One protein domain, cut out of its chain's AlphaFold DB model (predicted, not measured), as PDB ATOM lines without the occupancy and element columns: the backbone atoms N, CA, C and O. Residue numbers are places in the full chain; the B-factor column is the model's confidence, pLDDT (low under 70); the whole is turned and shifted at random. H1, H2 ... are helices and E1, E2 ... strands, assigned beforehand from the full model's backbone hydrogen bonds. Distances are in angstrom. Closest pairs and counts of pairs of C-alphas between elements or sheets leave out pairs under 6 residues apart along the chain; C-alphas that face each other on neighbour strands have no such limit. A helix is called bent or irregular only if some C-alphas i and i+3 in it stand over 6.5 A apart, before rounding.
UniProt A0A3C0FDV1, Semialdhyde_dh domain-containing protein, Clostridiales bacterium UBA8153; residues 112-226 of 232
ATOM      1  N   THR A 112     201.249 160.060 165.654       97.19
ATOM      2  CA  THR A 112     202.253 161.001 166.165       97.19
ATOM      3  C   THR A 112     203.354 161.289 165.152       97.19
ATOM      4  O   THR A 112     203.798 162.427 165.074       97.19
ATOM      5  N   ILE A 113     203.786 160.299 164.358       97.06
ATOM      6  CA  ILE A 113     204.936 160.438 163.435       97.06
ATOM      7  C   ILE A 113     204.751 161.614 162.461       97.06
ATOM      8  O   ILE A 113     205.650 162.429 162.296       97.06
ATOM      9  N   GLN A 114     203.566 161.734 161.859       95.12
ATOM     10  CA  GLN A 114     203.282 162.770 160.862       95.12
ATOM     11  C   GLN A 114     203.357 164.201 161.428       95.12
ATOM     12  O   GLN A 114     204.101 165.013 160.876       95.12
ATOM     13  N   PRO A 115     202.639 164.557 162.516       96.81
ATOM     14  CA  PRO A 115     202.709 165.913 163.042       96.81
ATOM     15  C   PRO A 115     204.093 166.261 163.594       96.81
ATOM     16  O   PRO A 115     204.529 167.390 163.399       96.81
ATOM     17  N   VAL A 116     204.829 165.339 164.231       98.25
ATOM     18  CA  VAL A 116     206.154 165.689 164.786       98.25
ATOM     19  C   VAL A 116     207.187 166.007 163.707       98.25
ATOM     20  O   VAL A 116     208.024 166.877 163.931       98.25
ATOM     21  N   GLU A 117     207.110 165.385 162.528       97.88
ATOM     22  CA  GLU A 117     207.959 165.758 161.388       97.88
ATOM     23  C   GLU A 117     207.697 167.195 160.919       97.88
ATOM     24  O   GLU A 117     208.644 167.922 160.612       97.88
ATOM     25  N   ALA A 118     206.434 167.634 160.920       96.50
ATOM     26  CA  ALA A 118     206.059 169.005 160.576       96.50
ATOM     27  C   ALA A 118     206.384 170.010 161.698       96.50
ATOM     28  O   ALA A 118     206.790 171.141 161.426       96.50
ATOM     29  N   LEU A 119     206.235 169.608 162.962       98.12
ATOM     30  CA  LEU A 119     206.460 170.457 164.133       98.12
ATOM     31  C   LEU A 119     207.943 170.656 164.447       98.12
ATOM     32  O   LEU A 119     208.330 171.742 164.866       98.12
ATOM     33  N   ALA A 120     208.792 169.650 164.229       98.25
ATOM     34  CA  ALA A 120     210.220 169.721 164.530       98.25
ATOM     35  C   ALA A 120     210.954 170.920 163.890       98.25
ATOM     36  O   ALA A 120     211.693 171.606 164.600       98.25
ATOM     37  N   PRO A 121     210.801 171.226 162.584       96.88
ATOM     38  CA  PRO A 121     211.412 172.423 162.011       96.88
ATOM     39  C   PRO A 121     210.831 173.722 162.587       96.88
ATOM     40  O   PRO A 121     211.595 174.663 162.782       96.88
ATOM     41  N   LEU A 122     209.534 173.771 162.912       96.56
ATOM     42  CA  LEU A 122     208.910 174.949 163.532       96.56
ATOM     43  C   LEU A 122     209.453 175.189 164.945       96.56
ATOM     44  O   LEU A 122     209.838 176.309 165.270       96.56
ATOM     45  N   ALA A 123     209.575 174.124 165.741       97.25
ATOM     46  CA  ALA A 123     210.157 174.168 167.078       97.25
ATOM     47  C   ALA A 123     211.591 174.701 167.059       97.25
ATOM     48  O   ALA A 123     211.940 175.560 167.861       97.25
ATOM     49  N   ARG A 124     212.409 174.236 166.107       96.25
ATOM     50  CA  ARG A 124     213.787 174.719 165.939       96.25
ATOM     51  C   ARG A 124     213.862 176.180 165.496       96.25
ATOM     52  O   ARG A 124     214.838 176.843 165.824       96.25
ATOM     53  N   ALA A 125     212.884 176.655 164.726       96.00
ATOM     54  CA  ALA A 125     212.902 177.996 164.153       96.00
ATOM     55  C   ALA A 125     212.354 179.077 165.095       96.00
ATOM     56  O   ALA A 125     212.858 180.193 165.061       96.00
ATOM     57  N   ALA A 126     211.321 178.770 165.887       96.81
ATOM     58  CA  ALA A 126     210.586 179.775 166.663       96.81
ATOM     59  C   ALA A 126     210.085 179.279 168.032       96.81
ATOM     60  O   ALA A 126     209.293 179.966 168.677       96.81
ATOM     61  N   GLY A 127     210.487 178.081 168.469       97.38
ATOM     62  CA  GLY A 127     209.894 177.427 169.635       97.38
ATOM     63  C   GLY A 127     208.426 177.035 169.416       97.38
ATOM     64  O   GLY A 127     207.802 177.383 168.413       97.38
ATOM     65  N   LEU A 128     207.867 176.281 170.362       98.25
ATOM     66  CA  LEU A 128     206.447 175.928 170.392       98.25
ATOM     67  C   LEU A 128     205.910 176.168 171.801       98.25
ATOM     68  O   LEU A 128     206.402 175.566 172.753       98.25
ATOM     69  N   GLU A 129     204.887 177.007 171.919       97.81
ATOM     70  CA  GLU A 129     204.181 177.244 173.178       97.81
ATOM     71  C   GLU A 129     202.973 176.312 173.300       97.81
ATOM     72  O   GLU A 129     202.787 175.643 174.321       97.81
ATOM     73  N   ARG A 130     202.177 176.212 172.227       98.50
ATOM     74  CA  ARG A 130     200.964 175.391 172.190       98.50
ATOM     75  C   ARG A 130     200.790 174.678 170.863       98.50
ATOM     76  O   ARG A 130     201.021 175.240 169.794       98.50
ATOM     77  N   VAL A 131     200.312 173.442 170.936       98.44
ATOM     78  CA  VAL A 131     199.936 172.637 169.776       98.44
ATOM     79  C   VAL A 131     198.566 172.008 170.014       98.44
ATOM     80  O   VAL A 131     198.386 171.211 170.934       98.44
ATOM     81  N   GLY A 132     197.599 172.350 169.170       98.38
ATOM     82  CA  GLY A 132     196.297 171.687 169.112       98.38
ATOM     83  C   GLY A 132     196.244 170.737 167.924       98.38
ATOM     84  O   GLY A 132     196.545 171.145 166.805       98.38
ATOM     85  N   MET A 133     195.869 169.481 168.145       97.88
ATOM     86  CA  MET A 133     195.802 168.464 167.093       97.88
ATOM     87  C   MET A 133     194.407 167.862 167.000       97.88
ATOM     88  O   MET A 133     193.836 167.444 168.002       97.88
ATOM     89  N   SER A 134     193.908 167.722 165.778       97.12
ATOM     90  CA  SER A 134     192.757 166.872 165.484       97.12
ATOM     91  C   SER A 134     193.198 165.769 164.534       97.12
ATOM     92  O   SER A 134     193.947 166.038 163.600       97.12
ATOM     93  N   SER A 135     192.756 164.531 164.751       95.88
ATOM     94  CA  SER A 135     193.071 163.419 163.847       95.88
ATOM     95  C   SER A 135     191.820 162.846 163.202       95.88
ATOM     96  O   SER A 135     190.871 162.521 163.914       95.88
ATOM     97  N   TYR A 136     191.884 162.604 161.898       95.31
ATOM     98  CA  TYR A 136     190.905 161.841 161.131       95.31
ATOM     99  C   TYR A 136     191.584 160.561 160.651       95.31
ATOM    100  O   TYR A 136     192.311 160.538 159.656       95.31
ATOM    101  N   GLN A 137     191.417 159.489 161.417       93.38
ATOM    102  CA  GLN A 137     192.172 158.257 161.225       93.38
ATOM    103  C   GLN A 137     191.395 157.258 160.370       93.38
ATOM    104  O   GLN A 137     190.238 156.960 160.661       93.38
ATOM    105  N   SER A 138     192.043 156.679 159.358       90.00
ATOM    106  CA  SER A 138     191.478 155.604 158.534       90.00
ATOM    107  C   SER A 138     191.109 154.356 159.339       90.00
ATOM    108  O   SER A 138     191.724 154.050 160.369       90.00
ATOM    109  N   VAL A 139     190.167 153.583 158.802       84.56
ATOM    110  CA  VAL A 139     189.899 152.191 159.196       84.56
ATOM    111  C   VAL A 139     190.851 151.238 158.465       84.56
ATOM    112  O   VAL A 139     191.467 151.603 157.463       84.56
ATOM    113  N   ALA A 140     191.006 150.000 158.942       68.25
ATOM    114  CA  ALA A 140     191.808 149.016 158.221       68.25
ATOM    115  C   ALA A 140     191.106 148.592 156.916       68.25
ATOM    116  O   ALA A 140     189.893 148.404 156.869       68.25
ATOM    117  N   GLY A 141     191.870 148.387 155.839       53.31
ATOM    118  CA  GLY A 141     191.307 148.196 154.495       53.31
ATOM    119  C   GLY A 141     190.338 147.015 154.314       53.31
ATOM    120  O   GLY A 141     189.476 147.083 153.446       53.31
ATOM    121  N   THR A 142     190.437 145.946 155.112       52.62
ATOM    122  CA  THR A 142     189.470 144.829 155.082       52.62
ATOM    123  C   THR A 142     188.130 145.191 155.716       52.62
ATOM    124  O   THR A 142     187.096 144.674 155.301       52.62
ATOM    125  N   GLU A 143     188.138 146.098 156.691       62.88
ATOM    126  CA  GLU A 143     186.935 146.588 157.364       62.88
ATOM    127  C   GLU A 143     186.207 147.590 156.478       62.88
ATOM    128  O   GLU A 143     184.987 147.527 156.385       62.88
ATOM    129  N   LEU A 144     186.938 148.446 155.748       63.56
ATOM    130  CA  LEU A 144     186.338 149.403 154.816       63.56
ATOM    131  C   LEU A 144     185.401 148.711 153.820       63.56
ATOM    132  O   LEU A 144     184.276 149.164 153.631       63.56
ATOM    133  N   THR A 145     185.851 147.624 153.188       62.00
ATOM    134  CA  THR A 145     185.071 146.940 152.149       62.00
ATOM    135  C   THR A 145     183.780 146.351 152.712       62.00
ATOM    136  O   THR A 145     182.718 146.553 152.129       62.00
ATOM    137  N   GLN A 146     183.853 145.672 153.862       64.56
ATOM    138  CA  GLN A 146     182.682 145.066 154.507       64.56
ATOM    139  C   GLN A 146     181.698 146.127 155.009       64.56
ATOM    140  O   GLN A 146     180.495 146.014 154.786       64.56
ATOM    141  N   LEU A 147     182.219 147.181 155.642       65.38
ATOM    142  CA  LEU A 147     181.430 148.289 156.174       65.38
ATOM    143  C   LEU A 147     180.745 149.083 155.046       65.38
ATOM    144  O   LEU A 147     179.565 149.405 155.152       65.38
ATOM    145  N   SER A 148     181.449 149.346 153.941       65.94
ATOM    146  CA  SER A 148     180.920 150.143 152.822       65.94
ATOM    147  C   SER A 148     179.876 149.388 151.998       65.94
ATOM    148  O   SER A 148     178.876 149.979 151.599       65.94
ATOM    149  N   GLN A 149     180.076 148.087 151.747       65.81
ATOM    150  CA  GLN A 149     179.128 147.283 150.963       65.81
ATOM    151  C   GLN A 149     177.780 147.129 151.673       65.81
ATOM    152  O   GLN A 149     176.748 147.338 151.042       65.81
ATOM    153  N   GLY A 150     177.785 146.828 152.978       66.56
ATOM    154  CA  GLY A 150     176.546 146.723 153.755       66.56
ATOM    155  C   GLY A 150     175.799 148.056 153.850       66.56
ATOM    156  O   GLY A 150     174.590 148.102 153.649       66.56
ATOM    157  N   ALA A 151     176.523 149.161 154.066       69.25
ATOM    158  CA  ALA A 151     175.906 150.483 154.176       69.25
ATOM    159  C   ALA A 151     175.228 150.936 152.877       69.25
ATOM    160  O   ALA A 151     174.114 151.450 152.908       69.25
ATOM    161  N   LEU A 152     175.878 150.722 151.727       73.38
ATOM    162  CA  LEU A 152     175.321 151.085 150.420       73.38
ATOM    163  C   LEU A 152     174.132 150.202 150.014       73.38
ATOM    164  O   LEU A 152     173.291 150.643 149.237       73.38
ATOM    165  N   ALA A 153     174.055 148.978 150.539       76.81
ATOM    166  CA  ALA A 153     172.931 148.072 150.326       76.81
ATOM    167  C   ALA A 153     171.715 148.376 151.227       76.81
ATOM    168  O   ALA A 153     170.657 147.783 151.035       76.81
ATOM    169  N   GLY A 154     171.842 149.301 152.191       71.56
ATOM    170  CA  GLY A 154     170.803 149.581 153.188       71.56
ATOM    171  C   GLY A 154     170.705 148.520 154.290       71.56
ATOM    172  O   GLY A 154     169.746 148.520 155.061       71.56
ATOM    173  N   ASP A 155     171.691 147.626 154.378       75.44
ATOM    174  CA  ASP A 155     171.724 146.572 155.382       75.44
ATOM    175  C   ASP A 155     172.169 147.129 156.745       75.44
ATOM    176  O   ASP A 155     173.020 148.024 156.818       75.44
ATOM    177  N   PRO A 156     171.662 146.583 157.865       68.94
ATOM    178  CA  PRO A 156     172.155 146.938 159.187       68.94
ATOM    179  C   PRO A 156     173.631 146.543 159.334       68.94
ATOM    180  O   PRO A 156     173.979 145.369 159.489       68.94
ATOM    181  N   VAL A 157     174.517 147.541 159.324       68.75
ATOM    182  CA  VAL A 157     175.959 147.329 159.466       68.75
ATOM    183  C   VAL A 157     176.315 147.111 160.933       68.75
ATOM    184  O   VAL A 157     176.274 148.033 161.744       68.75
ATOM    185  N   ARG A 158     176.703 145.882 161.286       67.38
ATOM    186  CA  ARG A 158     177.280 145.571 162.601       67.38
ATOM    187  C   ARG A 158     178.798 145.599 162.516       67.38
ATOM    188  O   ARG A 158     179.398 144.817 161.782       67.38
ATOM    189  N   SER A 159     179.416 146.475 163.299       67.88
ATOM    190  CA  SER A 159     180.863 146.470 163.472       67.88
ATOM    191  C   SER A 159     181.274 145.354 164.436       67.88
ATOM    192  O   SER A 159     180.695 145.221 165.510       67.88
ATOM    193  N   GLN A 160     182.261 144.540 164.057       69.62
ATOM    194  CA  GLN A 160     182.869 143.547 164.959       69.62
ATOM    195  C   GLN A 160     184.079 144.108 165.719       69.62
ATOM    196  O   GLN A 160     184.573 143.467 166.644       69.62
ATOM    197  N   VAL A 161     184.578 145.274 165.302       73.12
ATOM    198  CA  VAL A 161     185.860 145.831 165.764       73.12
ATOM    199  C   VAL A 161     185.686 147.168 166.478       73.12
ATOM    200  O   VAL A 161     186.452 147.490 167.380       73.12
ATOM    201  N   TYR A 162     184.654 147.924 166.114       78.62
ATOM    202  CA  TYR A 162     184.350 149.230 166.689       78.62
ATOM    203  C   TYR A 162     183.078 149.158 167.534       78.62
ATOM    204  O   TYR A 162     182.170 148.399 167.190       78.62
ATOM    205  N   PRO A 163     182.977 149.968 168.601       77.69
ATOM    206  CA  PRO A 163     181.798 149.991 169.467       77.69
ATOM    207  C   PRO A 163     180.526 150.456 168.742       77.69
ATOM    208  O   PRO A 163     179.428 150.088 169.147       77.69
ATOM    209  N   TYR A 164     180.677 151.219 167.654       80.62
ATOM    210  CA  TYR A 164     179.583 151.736 166.833       80.62
ATOM    211  C   TYR A 164     179.887 151.552 165.332       80.62
ATOM    212  O   TYR A 164     181.058 151.395 164.959       80.62
ATOM    213  N   PRO A 165     178.864 151.531 164.455       76.00
ATOM    214  CA  PRO A 165     179.063 151.549 163.007       76.00
ATOM    215  C   PRO A 165     179.822 152.810 162.566       76.00
ATOM    216  O   PRO A 165     179.600 153.885 163.099       76.00
ATOM    217  N   ILE A 166     180.720 152.666 161.590       75.56
ATOM    218  CA  ILE A 166     181.484 153.777 160.986       75.56
ATOM    219  C   ILE A 166     180.942 154.259 159.624       75.56
ATOM    220  O   ILE A 166     181.194 155.416 159.293       75.56
ATOM    221  N   PRO A 167     180.273 153.446 158.772       76.44
ATOM    222  CA  PRO A 167     179.875 153.939 157.458       76.44
ATOM    223  C   PRO A 167     179.017 155.196 157.554       76.44
ATOM    224  O   PRO A 167     178.009 155.192 158.253       76.44
ATOM    225  N   LEU A 168     179.408 156.229 156.801       76.00
ATOM    226  CA  LEU A 168     178.740 157.534 156.772       76.00
ATOM    227  C   LEU A 168     178.713 158.262 158.132       76.00
ATOM    228  O   LEU A 168     177.903 159.165 158.309       76.00
ATOM    229  N   ASP A 169     179.607 157.902 159.058       84.69
ATOM    230  CA  ASP A 169     179.680 158.478 160.402       84.69
ATOM    231  C   ASP A 169     181.124 158.829 160.816       84.69
ATOM    232  O   ASP A 169     182.108 158.463 160.158       84.69
ATOM    233  N   LEU A 170     181.245 159.561 161.922       89.69
ATOM    234  CA  LEU A 170     182.487 159.949 162.580       89.69
ATOM    235  C   LEU A 170     182.490 159.399 164.005       89.69
ATOM    236  O   LEU A 170     181.611 159.715 164.800       89.69
ATOM    237  N   LEU A 171     183.513 158.620 164.359       90.38
ATOM    238  CA  LEU A 171     183.589 158.001 165.683       90.38
ATOM    239  C   LEU A 171     184.703 158.640 166.534       90.38
ATOM    240  O   LEU A 171     185.876 158.316 166.318       90.38
ATOM    241  N   PRO A 172     184.381 159.492 167.529       91.25
ATOM    242  CA  PRO A 172     185.355 160.105 168.439       91.25
ATOM    243  C   PRO A 172     185.793 159.132 169.551       91.25
ATOM    244  O   PRO A 172     185.755 159.438 170.738       91.25
ATOM    245  N   HIS A 173     186.139 157.899 169.173       88.56
ATOM    246  CA  HIS A 173     186.553 156.843 170.092       88.56
ATOM    247  C   HIS A 173     187.614 155.979 169.415       88.56
ATOM    248  O   HIS A 173     187.323 155.139 168.558       88.56
ATOM    249  N   ILE A 174     188.865 156.187 169.815       88.88
ATOM    250  CA  ILE A 174     189.999 155.378 169.380       88.88
ATOM    251  C   ILE A 174     190.778 154.922 170.606       88.88
ATOM    252  O   ILE A 174     191.264 155.755 171.348       88.88
ATOM    253  N   ASP A 175     190.931 153.611 170.795       87.88
ATOM    254  CA  ASP A 175     191.499 153.044 172.029       87.88
ATOM    255  C   ASP A 175     190.609 153.257 173.270       87.88
ATOM    256  O   ASP A 175     189.613 153.972 173.223       87.88
ATOM    257  N   SER A 176     190.948 152.604 174.380       87.50
ATOM    258  CA  SER A 176     190.204 152.700 175.636       87.50
ATOM    259  C   SER A 176     190.326 154.076 176.293       87.50
ATOM    260  O   SER A 176     191.398 154.689 176.281       87.50
ATOM    261  N   PHE A 177     189.255 154.494 176.961       90.12
ATOM    262  CA  PHE A 177     189.267 155.594 177.921       90.12
ATOM    263  C   PHE A 177     189.880 155.153 179.258       90.12
ATOM    264  O   PHE A 177     189.792 153.977 179.623       90.12
ATOM    265  N   ASP A 178     190.545 156.070 179.959       84.50
ATOM    266  CA  ASP A 178     190.988 155.859 181.342       84.50
ATOM    267  C   ASP A 178     189.933 156.273 182.376       84.50
ATOM    268  O   ASP A 178     188.791 156.589 182.050       84.50
ATOM    269  N   ASP A 179     190.339 156.248 183.642       85.81
ATOM    270  CA  ASP A 179     189.577 156.691 184.807       85.81
ATOM    271  C   ASP A 179     189.242 158.191 184.800       85.81
ATOM    272  O   ASP A 179     188.360 158.615 185.542       85.81
ATOM    273  N   GLN A 180     189.905 158.981 183.955       85.81
ATOM    274  CA  GLN A 180     189.654 160.410 183.759       85.81
ATOM    275  C   GLN A 180     188.857 160.691 182.478       85.81
ATOM    276  O   GLN A 180     188.807 161.834 182.029       85.81
ATOM    277  N   GLU A 181     188.261 159.657 181.872       86.44
ATOM    278  CA  GLU A 181     187.533 159.738 180.599       86.44
ATOM    279  C   GLU A 181     188.383 160.310 179.454       86.44
ATOM    280  O   GLU A 181     187.870 160.835 178.465       86.44
ATOM    281  N   CYS A 182     189.706 160.163 179.546       83.12
ATOM    282  CA  CYS A 182     190.630 160.604 178.522       83.12
ATOM    283  C   CYS A 182     190.922 159.468 177.543       83.12
ATOM    284  O   CYS A 182     191.323 158.352 177.909       83.12
ATOM    285  N   ASN A 183     190.739 159.758 176.259       91.94
ATOM    286  CA  ASN A 183     190.954 158.791 175.205       91.94
ATOM    287  C   ASN A 183     192.439 158.353 175.157       91.94
ATOM    288  O   ASN A 183     193.367 159.167 175.188       91.94
ATOM    289  N   GLY A 184     192.696 157.041 175.101       92.56
ATOM    290  CA  GLY A 184     194.055 156.490 175.096       92.56
ATOM    291  C   GLY A 184     194.917 156.959 173.921       92.56
ATOM    292  O   GLY A 184     196.127 157.138 174.078       92.56
ATOM    293  N   GLU A 185     194.317 157.202 172.761       94.69
ATOM    294  CA  GLU A 185     195.020 157.686 171.577       94.69
ATOM    295  C   GLU A 185     195.358 159.182 171.672       94.69
ATOM    296  O   GLU A 185     196.468 159.568 171.302       94.69
ATOM    297  N   GLU A 186     194.482 160.003 172.259       96.12
ATOM    298  CA  GLU A 186     194.767 161.417 172.565       96.12
ATOM    299  C   GLU A 186     195.967 161.550 173.507       96.12
ATOM    300  O   GLU A 186     196.907 162.301 173.229       96.12
ATOM    301  N   ARG A 187     195.992 160.763 174.591       94.88
ATOM    302  CA  ARG A 187     197.116 160.761 175.546       94.88
ATOM    303  C   ARG A 187     198.427 160.358 174.898       94.88
ATOM    304  O   ARG A 187     199.442 161.009 175.142       94.88
ATOM    305  N   LYS A 188     198.420 159.312 174.066       95.19
ATOM    306  CA  LYS A 188     199.611 158.902 173.306       95.19
ATOM    307  C   LYS A 188     200.082 160.025 172.401       95.19
ATOM    308  O   LYS A 188     201.254 160.374 172.460       95.19
ATOM    309  N   LEU A 189     199.181 160.616 171.615       96.69
ATOM    310  CA  LEU A 189     199.524 161.694 170.695       96.69
ATOM    311  C   LEU A 189     200.207 162.853 171.429       96.69
ATOM    312  O   LEU A 189     201.280 163.291 171.019       96.69
ATOM    313  N   MET A 190     199.640 163.289 172.554       97.38
ATOM    314  CA  MET A 190     200.198 164.358 173.382       97.38
ATOM    315  C   MET A 190     201.543 163.983 174.025       97.38
ATOM    316  O   MET A 190     202.527 164.709 173.883       97.38
ATOM    317  N   ALA A 191     201.613 162.847 174.724       97.56
ATOM    318  CA  ALA A 191     202.804 162.444 175.472       97.56
ATOM    319  C   ALA A 191     203.990 162.100 174.558       97.56
ATOM    320  O   ALA A 191     205.128 162.478 174.837       97.56
ATOM    321  N   GLU A 192     203.731 161.409 173.449       98.38
ATOM    322  CA  GLU A 192     204.764 161.053 172.481       98.38
ATOM    323  C   GLU A 192     205.281 162.290 171.736       98.38
ATOM    324  O   GLU A 192     206.489 162.395 171.543       98.38
ATOM    325  N   THR A 193     204.415 163.259 171.403       98.50
ATOM    326  CA  THR A 193     204.833 164.538 170.793       98.50
ATOM    327  C   THR A 193     205.844 165.265 171.678       98.50
ATOM    328  O   THR A 193     206.924 165.616 171.204       98.50
ATOM    329  N   ARG A 194     205.545 165.418 172.976       98.50
ATOM    330  CA  ARG A 194     206.465 166.043 173.945       98.50
ATOM    331  C   ARG A 194     207.805 165.322 174.010       98.50
ATOM    332  O   ARG A 194     208.849 165.959 173.950       98.50
ATOM    333  N   LYS A 195     207.777 163.987 174.104       98.31
ATOM    334  CA  LYS A 195     208.995 163.178 174.218       98.31
ATOM    335  C   LYS A 195     209.844 163.208 172.945       98.31
ATOM    336  O   LYS A 195     211.063 163.271 173.038       98.31
ATOM    337  N   ILE A 196     209.229 163.136 171.763       98.50
ATOM    338  CA  ILE A 196     209.959 163.113 170.486       98.50
ATOM    339  C   ILE A 196     210.606 164.469 170.200       98.50
ATOM    340  O   ILE A 196     211.742 164.506 169.732       98.50
ATOM    341  N   LEU A 197     209.894 165.562 170.489       98.25
ATOM    342  CA  LEU A 197     210.388 166.925 170.288       98.25
ATOM    343  C   LEU A 197     211.321 167.412 171.405       98.25
ATOM    344  O   LEU A 197     211.912 168.473 171.248       98.25
ATOM    345  N   ASP A 198     211.456 166.650 172.496       97.50
ATOM    346  CA  ASP A 198     212.189 167.035 173.709       97.50
ATOM    347  C   ASP A 198     211.650 168.333 174.349       97.50
ATOM    348  O   ASP A 198     212.387 169.225 174.757       97.50
ATOM    349  N   LEU A 199     210.316 168.449 174.409       97.94
ATOM    350  CA  LEU A 199     209.589 169.612 174.933       97.94
ATOM    351  C   LEU A 199     208.591 169.178 176.026       97.94
ATOM    352  O   LEU A 199     207.393 169.051 175.747       97.94
ATOM    353  N   PRO A 200     209.044 168.922 177.270       96.94
ATOM    354  CA  PRO A 200     208.173 168.444 178.350       96.94
ATOM    355  C   PRO A 200     207.077 169.449 178.737       96.94
ATOM    356  O   PRO A 200     205.958 169.038 179.037       96.94
ATOM    357  N   GLU A 201     207.365 170.748 178.639       97.25
ATOM    358  CA  GLU A 201     206.443 171.833 179.008       97.25
ATOM    359  C   GLU A 201     205.486 172.242 177.875       97.25
ATOM    360  O   GLU A 201     204.672 173.147 178.045       97.25
ATOM    361  N   LEU A 202     205.547 171.587 176.706       98.44
ATOM    362  CA  LEU A 202     204.688 171.940 175.576       98.44
ATOM    363  C   LEU A 202     203.204 171.747 175.931       98.44
ATOM    364  O   LEU A 202     202.761 170.642 176.284       98.44
ATOM    365  N   HIS A 203     202.405 172.803 175.769       98.25
ATOM    366  CA  HIS A 203     200.962 172.716 175.944       98.25
ATOM    367  C   HIS A 203     200.336 172.018 174.737       98.25
ATOM    368  O   HIS A 203     200.277 172.568 173.641       98.25
ATOM    369  N   THR A 204     199.834 170.803 174.934       97.69
ATOM    370  CA  THR A 204     199.197 170.029 173.868       97.69
ATOM    371  C   THR A 204     197.732 169.779 174.175       97.69
ATOM    372  O   THR A 204     197.399 169.436 175.310       97.69
ATOM    373  N   SER A 205     196.886 169.853 173.155       97.06
ATOM    374  CA  SER A 205     195.544 169.272 173.160       97.06
ATOM    375  C   SER A 205     195.375 168.366 171.944       97.06
ATOM    376  O   SER A 205     196.000 168.579 170.901       97.06
ATOM    377  N   ALA A 206     194.558 167.328 172.086       96.44
ATOM    378  CA  ALA A 206     194.286 166.378 171.022       96.44
ATOM    379  C   ALA A 206     192.802 166.011 170.997       96.44
ATOM    380  O   ALA A 206     192.198 165.827 172.048       96.44
ATOM    381  N   THR A 207     192.247 165.859 169.798       96.00
ATOM    382  CA  THR A 207     190.959 165.201 169.568       96.00
ATOM    383  C   THR A 207     191.127 164.160 168.480       96.00
ATOM    384  O   THR A 207     191.655 164.453 167.404       96.00
ATOM    385  N   VAL A 208     190.685 162.934 168.735       95.19
ATOM    386  CA  VAL A 208     190.872 161.832 167.785       95.19
ATOM    387  C   VAL A 208     189.547 161.275 167.290       95.19
ATOM    388  O   VAL A 208     188.656 160.935 168.061       95.19
ATOM    389  N   VAL A 209     189.421 161.163 165.970       94.56
ATOM    390  CA  VAL A 209     188.207 160.703 165.302       94.56
ATOM    391  C   VAL A 209     188.569 159.630 164.286       94.56
ATOM    392  O   VAL A 209     189.511 159.767 163.503       94.56
ATOM    393  N   ARG A 210     187.819 158.530 164.295       92.75
ATOM    394  CA  ARG A 210     187.895 157.490 163.271       92.75
ATOM    395  C   ARG A 210     186.959 157.869 162.132       92.75
ATOM    396  O   ARG A 210     185.803 158.214 162.371       92.75
ATOM    397  N   VAL A 211     187.462 157.769 160.906       91.00
ATOM    398  CA  VAL A 211     186.719 158.089 159.684       91.00
ATOM    399  C   VAL A 211     186.746 156.936 158.696       91.00
ATOM    400  O   VAL A 211     187.672 156.117 158.681       91.00
ATOM    401  N   LEU A 212     185.745 156.904 157.819       87.19
ATOM    402  CA  LEU A 212     185.664 155.949 156.720       87.19
ATOM    403  C   LEU A 212     186.638 156.318 155.583       87.19
ATOM    404  O   LEU A 212     186.238 156.727 154.499       87.19
ATOM    405  N   ALA A 213     187.935 156.156 155.833       85.06
ATOM    406  CA  ALA A 213     188.994 156.275 154.834       85.06
ATOM    407  C   ALA A 213     189.744 154.945 154.694       85.06
ATOM    408  O   ALA A 213     189.913 154.219 155.674       85.06
ATOM    409  N   TYR A 214     190.201 154.617 153.478       80.44
ATOM    410  CA  TYR A 214     190.877 153.341 153.199       80.44
ATOM    411  C   TYR A 214     192.259 153.239 153.849       80.44
ATOM    412  O   TYR A 214     192.567 152.247 154.508       80.44
ATOM    413  N   ARG A 215     193.111 154.241 153.616       83.12
ATOM    414  CA  ARG A 215     194.458 154.378 154.182       83.12
ATOM    415  C   ARG A 215     194.827 155.852 154.204       83.12
ATOM    416  O   ARG A 215     194.497 156.566 153.264       83.12
ATOM    417  N   GLY A 216     195.566 156.252 155.231       88.06
ATOM    418  CA  GLY A 216     195.975 157.637 155.449       88.06
ATOM    419  C   GLY A 216     195.304 158.212 156.690       88.06
ATOM    420  O   GLY A 216     194.211 157.796 157.072       88.06
ATOM    421  N   HIS A 217     196.000 159.104 157.380       93.44
ATOM    422  CA  HIS A 217     195.428 159.873 158.478       93.44
ATOM    423  C   HIS A 217     195.566 161.336 158.108       93.44
ATOM    424  O   HIS A 217     196.645 161.732 157.677       93.44
ATOM    425  N   ASP A 218     194.510 162.112 158.313       94.94
ATOM    426  CA  ASP A 218     194.589 163.561 158.182       94.94
ATOM    427  C   ASP A 218     194.740 164.176 159.567       94.94
ATOM    428  O   ASP A 218     194.042 163.800 160.513       94.94
ATOM    429  N   MET A 219     195.674 165.116 159.682       95.31
ATOM    430  CA  MET A 219     196.078 165.707 160.954       95.31
ATOM    431  C   MET A 219     196.071 167.236 160.860       95.31
ATOM    432  O   MET A 219     197.129 167.831 160.655       95.31
ATOM    433  N   PRO A 220     194.917 167.918 160.975       96.81
ATOM    434  CA  PRO A 220     194.919 169.356 161.194       96.81
ATOM    435  C   PRO A 220     195.646 169.702 162.495       96.81
ATOM    436  O   PRO A 220     195.320 169.179 163.564       96.81
ATOM    437  N   VAL A 221     196.631 170.593 162.390       97.44
ATOM    438  CA  VAL A 221     197.442 171.049 163.521       97.44
ATOM    439  C   VAL A 221     197.366 172.566 163.616       97.44
ATOM    440  O   VAL A 221     197.657 173.278 162.655       97.44
ATOM    441  N   MET A 222     196.985 173.060 164.788       97.88
ATOM    442  CA  MET A 222     197.110 174.458 165.176       97.88
ATOM    443  C   MET A 222     198.390 174.621 165.994       97.88
ATOM    444  O   MET A 222     198.643 173.836 166.908       97.88
ATOM    445  N   VAL A 223     199.186 175.636 165.666       97.31
ATOM    446  CA  VAL A 223     200.476 175.899 166.303       97.31
ATOM    447  C   VAL A 223     200.530 177.339 166.795       97.31
ATOM    448  O   VAL A 223     200.282 178.266 166.026       97.31
ATOM    449  N   GLU A 224     200.903 177.507 168.059       97.56
ATOM    450  CA  GLU A 224     201.273 178.776 168.680       97.56
ATOM    451  C   GLU A 224     202.795 178.754 168.918       97.56
ATOM    452  O   GLU A 224     203.266 178.017 169.794       97.56
ATOM    453  N   PRO A 225     203.592 179.457 168.092       96.81
ATOM    454  CA  PRO A 225     205.040 179.528 168.264       96.81
ATOM    455  C   PRO A 225     205.417 180.550 169.347       96.81
ATOM    456  O   PRO A 225     204.676 181.503 169.579       96.81
ATOM    457  N   CYS A 226     206.591 180.395 169.966       97.06
ATOM    458  CA  CYS A 226     207.093 181.373 170.943       97.06
ATOM    459  C   CYS A 226     207.523 182.684 170.264       97.06
ATOM    460  O   CYS A 226     207.382 183.768 170.825       97.06
TER     461      CYS A 226
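This is residues 112 to 226 of the 232 residues of the protein "Semialdhyde_dh domain-containing protein" of Clostridiales bacterium UBA8153 (UniProt A0A3C0FDV1). A narrow sheet of three strands has two helices, H1 and H3, side by side over one face and no named helix over the other. H2 lies off the sheet, beyond the end of E1 where residue 137 stands, and with the long link after it, residues 153 to 183, it draws the shape out along its longest axis. The printed part has 115 residues with three named helices and three named strands, in the order H1, E1, H2, H3, E2, E3; the class is mixed, helices and strands. The sheet runs E2, E1, E3 and is mixed: E2 is parallel to E1, and E3 is antiparallel to E1. The whole is loose, with a radius of gyration of the C-alphas of 16.6 A, and elongated, spanning 52 by 31 by 18 A.

The inner strand of the sheet is E1, residues 130 to 137. Its parallel neighbour is the edge strand E2, residues 203 to 210, at 10 degrees between their directions; N 133 and O 205 are 2.9 A apart, and N 207 and O 133 2.9 A, both within hydrogen-bond range. The other edge strand, E3, residues 221 to 224, is antiparallel to E1 at 180 degrees, with N 132 and O 222 at 2.9 A and N 222 and O 132 at 2.8 A, within hydrogen-bond range. A short pairing, antiparallel, joins residues 136 to 137 of E1 with residues 217 to 218. H3, residues 184 to 197, is on the sheet at a height over the sheet of 8.7 A. It lies over E2 and, only just, over E1, on which 3 of its C-alphas fall; on the local plane it stands at 37 degrees to E2, slantwise to the strands. The closest C-alphas of H3 and E2 are those of Glu 186 and Ala 206, 5.2 A apart. H1, residues 112 to 126, is on the sheet on the same face as H3, at a height over the sheet of 10.0 A. It lies over E3 and runs along the strands, at 23 degrees to E3 on the local plane. H1 and H3 touch, their closest C-alphas being those of Thr 112 and Leu 189, 5.3 A apart; they run the same way at a steep tilt of 39 degrees. H2, residues 141 to 152, is not on the sheet, and it is apart from H1 and H3. E1, H2, H3 and E2 form a strand-helix-strand unit, two parallel neighbour strands with helices between them along the chain, and its crossover is right-handed. In H3 every O i to N i+4 pair is within hydrogen-bond range; in H1 8 of 11 are, and in H2 6 of 8.

E1 is 22.2 A long from first to last C-alpha, beginning at C-alpha 130, (200.964, 175.391, 172.190). E2 measures 23.7 A and E3 10.0 A. H1 measures 20.5 A, H2 16.7 A and H3 20.0 A. H1 begins at C-alpha 112, (202.253, 161.001, 166.165), and is only just irregular, with C-alphas 118 and 121 6.51 A apart. E3 ends at C-alpha 224, (201.273, 178.776, 168.680).

The two C-alphas farthest apart are those of Ala 125 and Asp 155, at 52.5 A. The printed part has no cut. The link from H2 to H3 is long, with 31 residues; the link from E2 to E3 is short, with 10, and the other three are tight. The mean pLDDT of the printed part is 88.0; it is under 70 at residues 140 to 151 and 156 to 160, and the mean over H2 is 64.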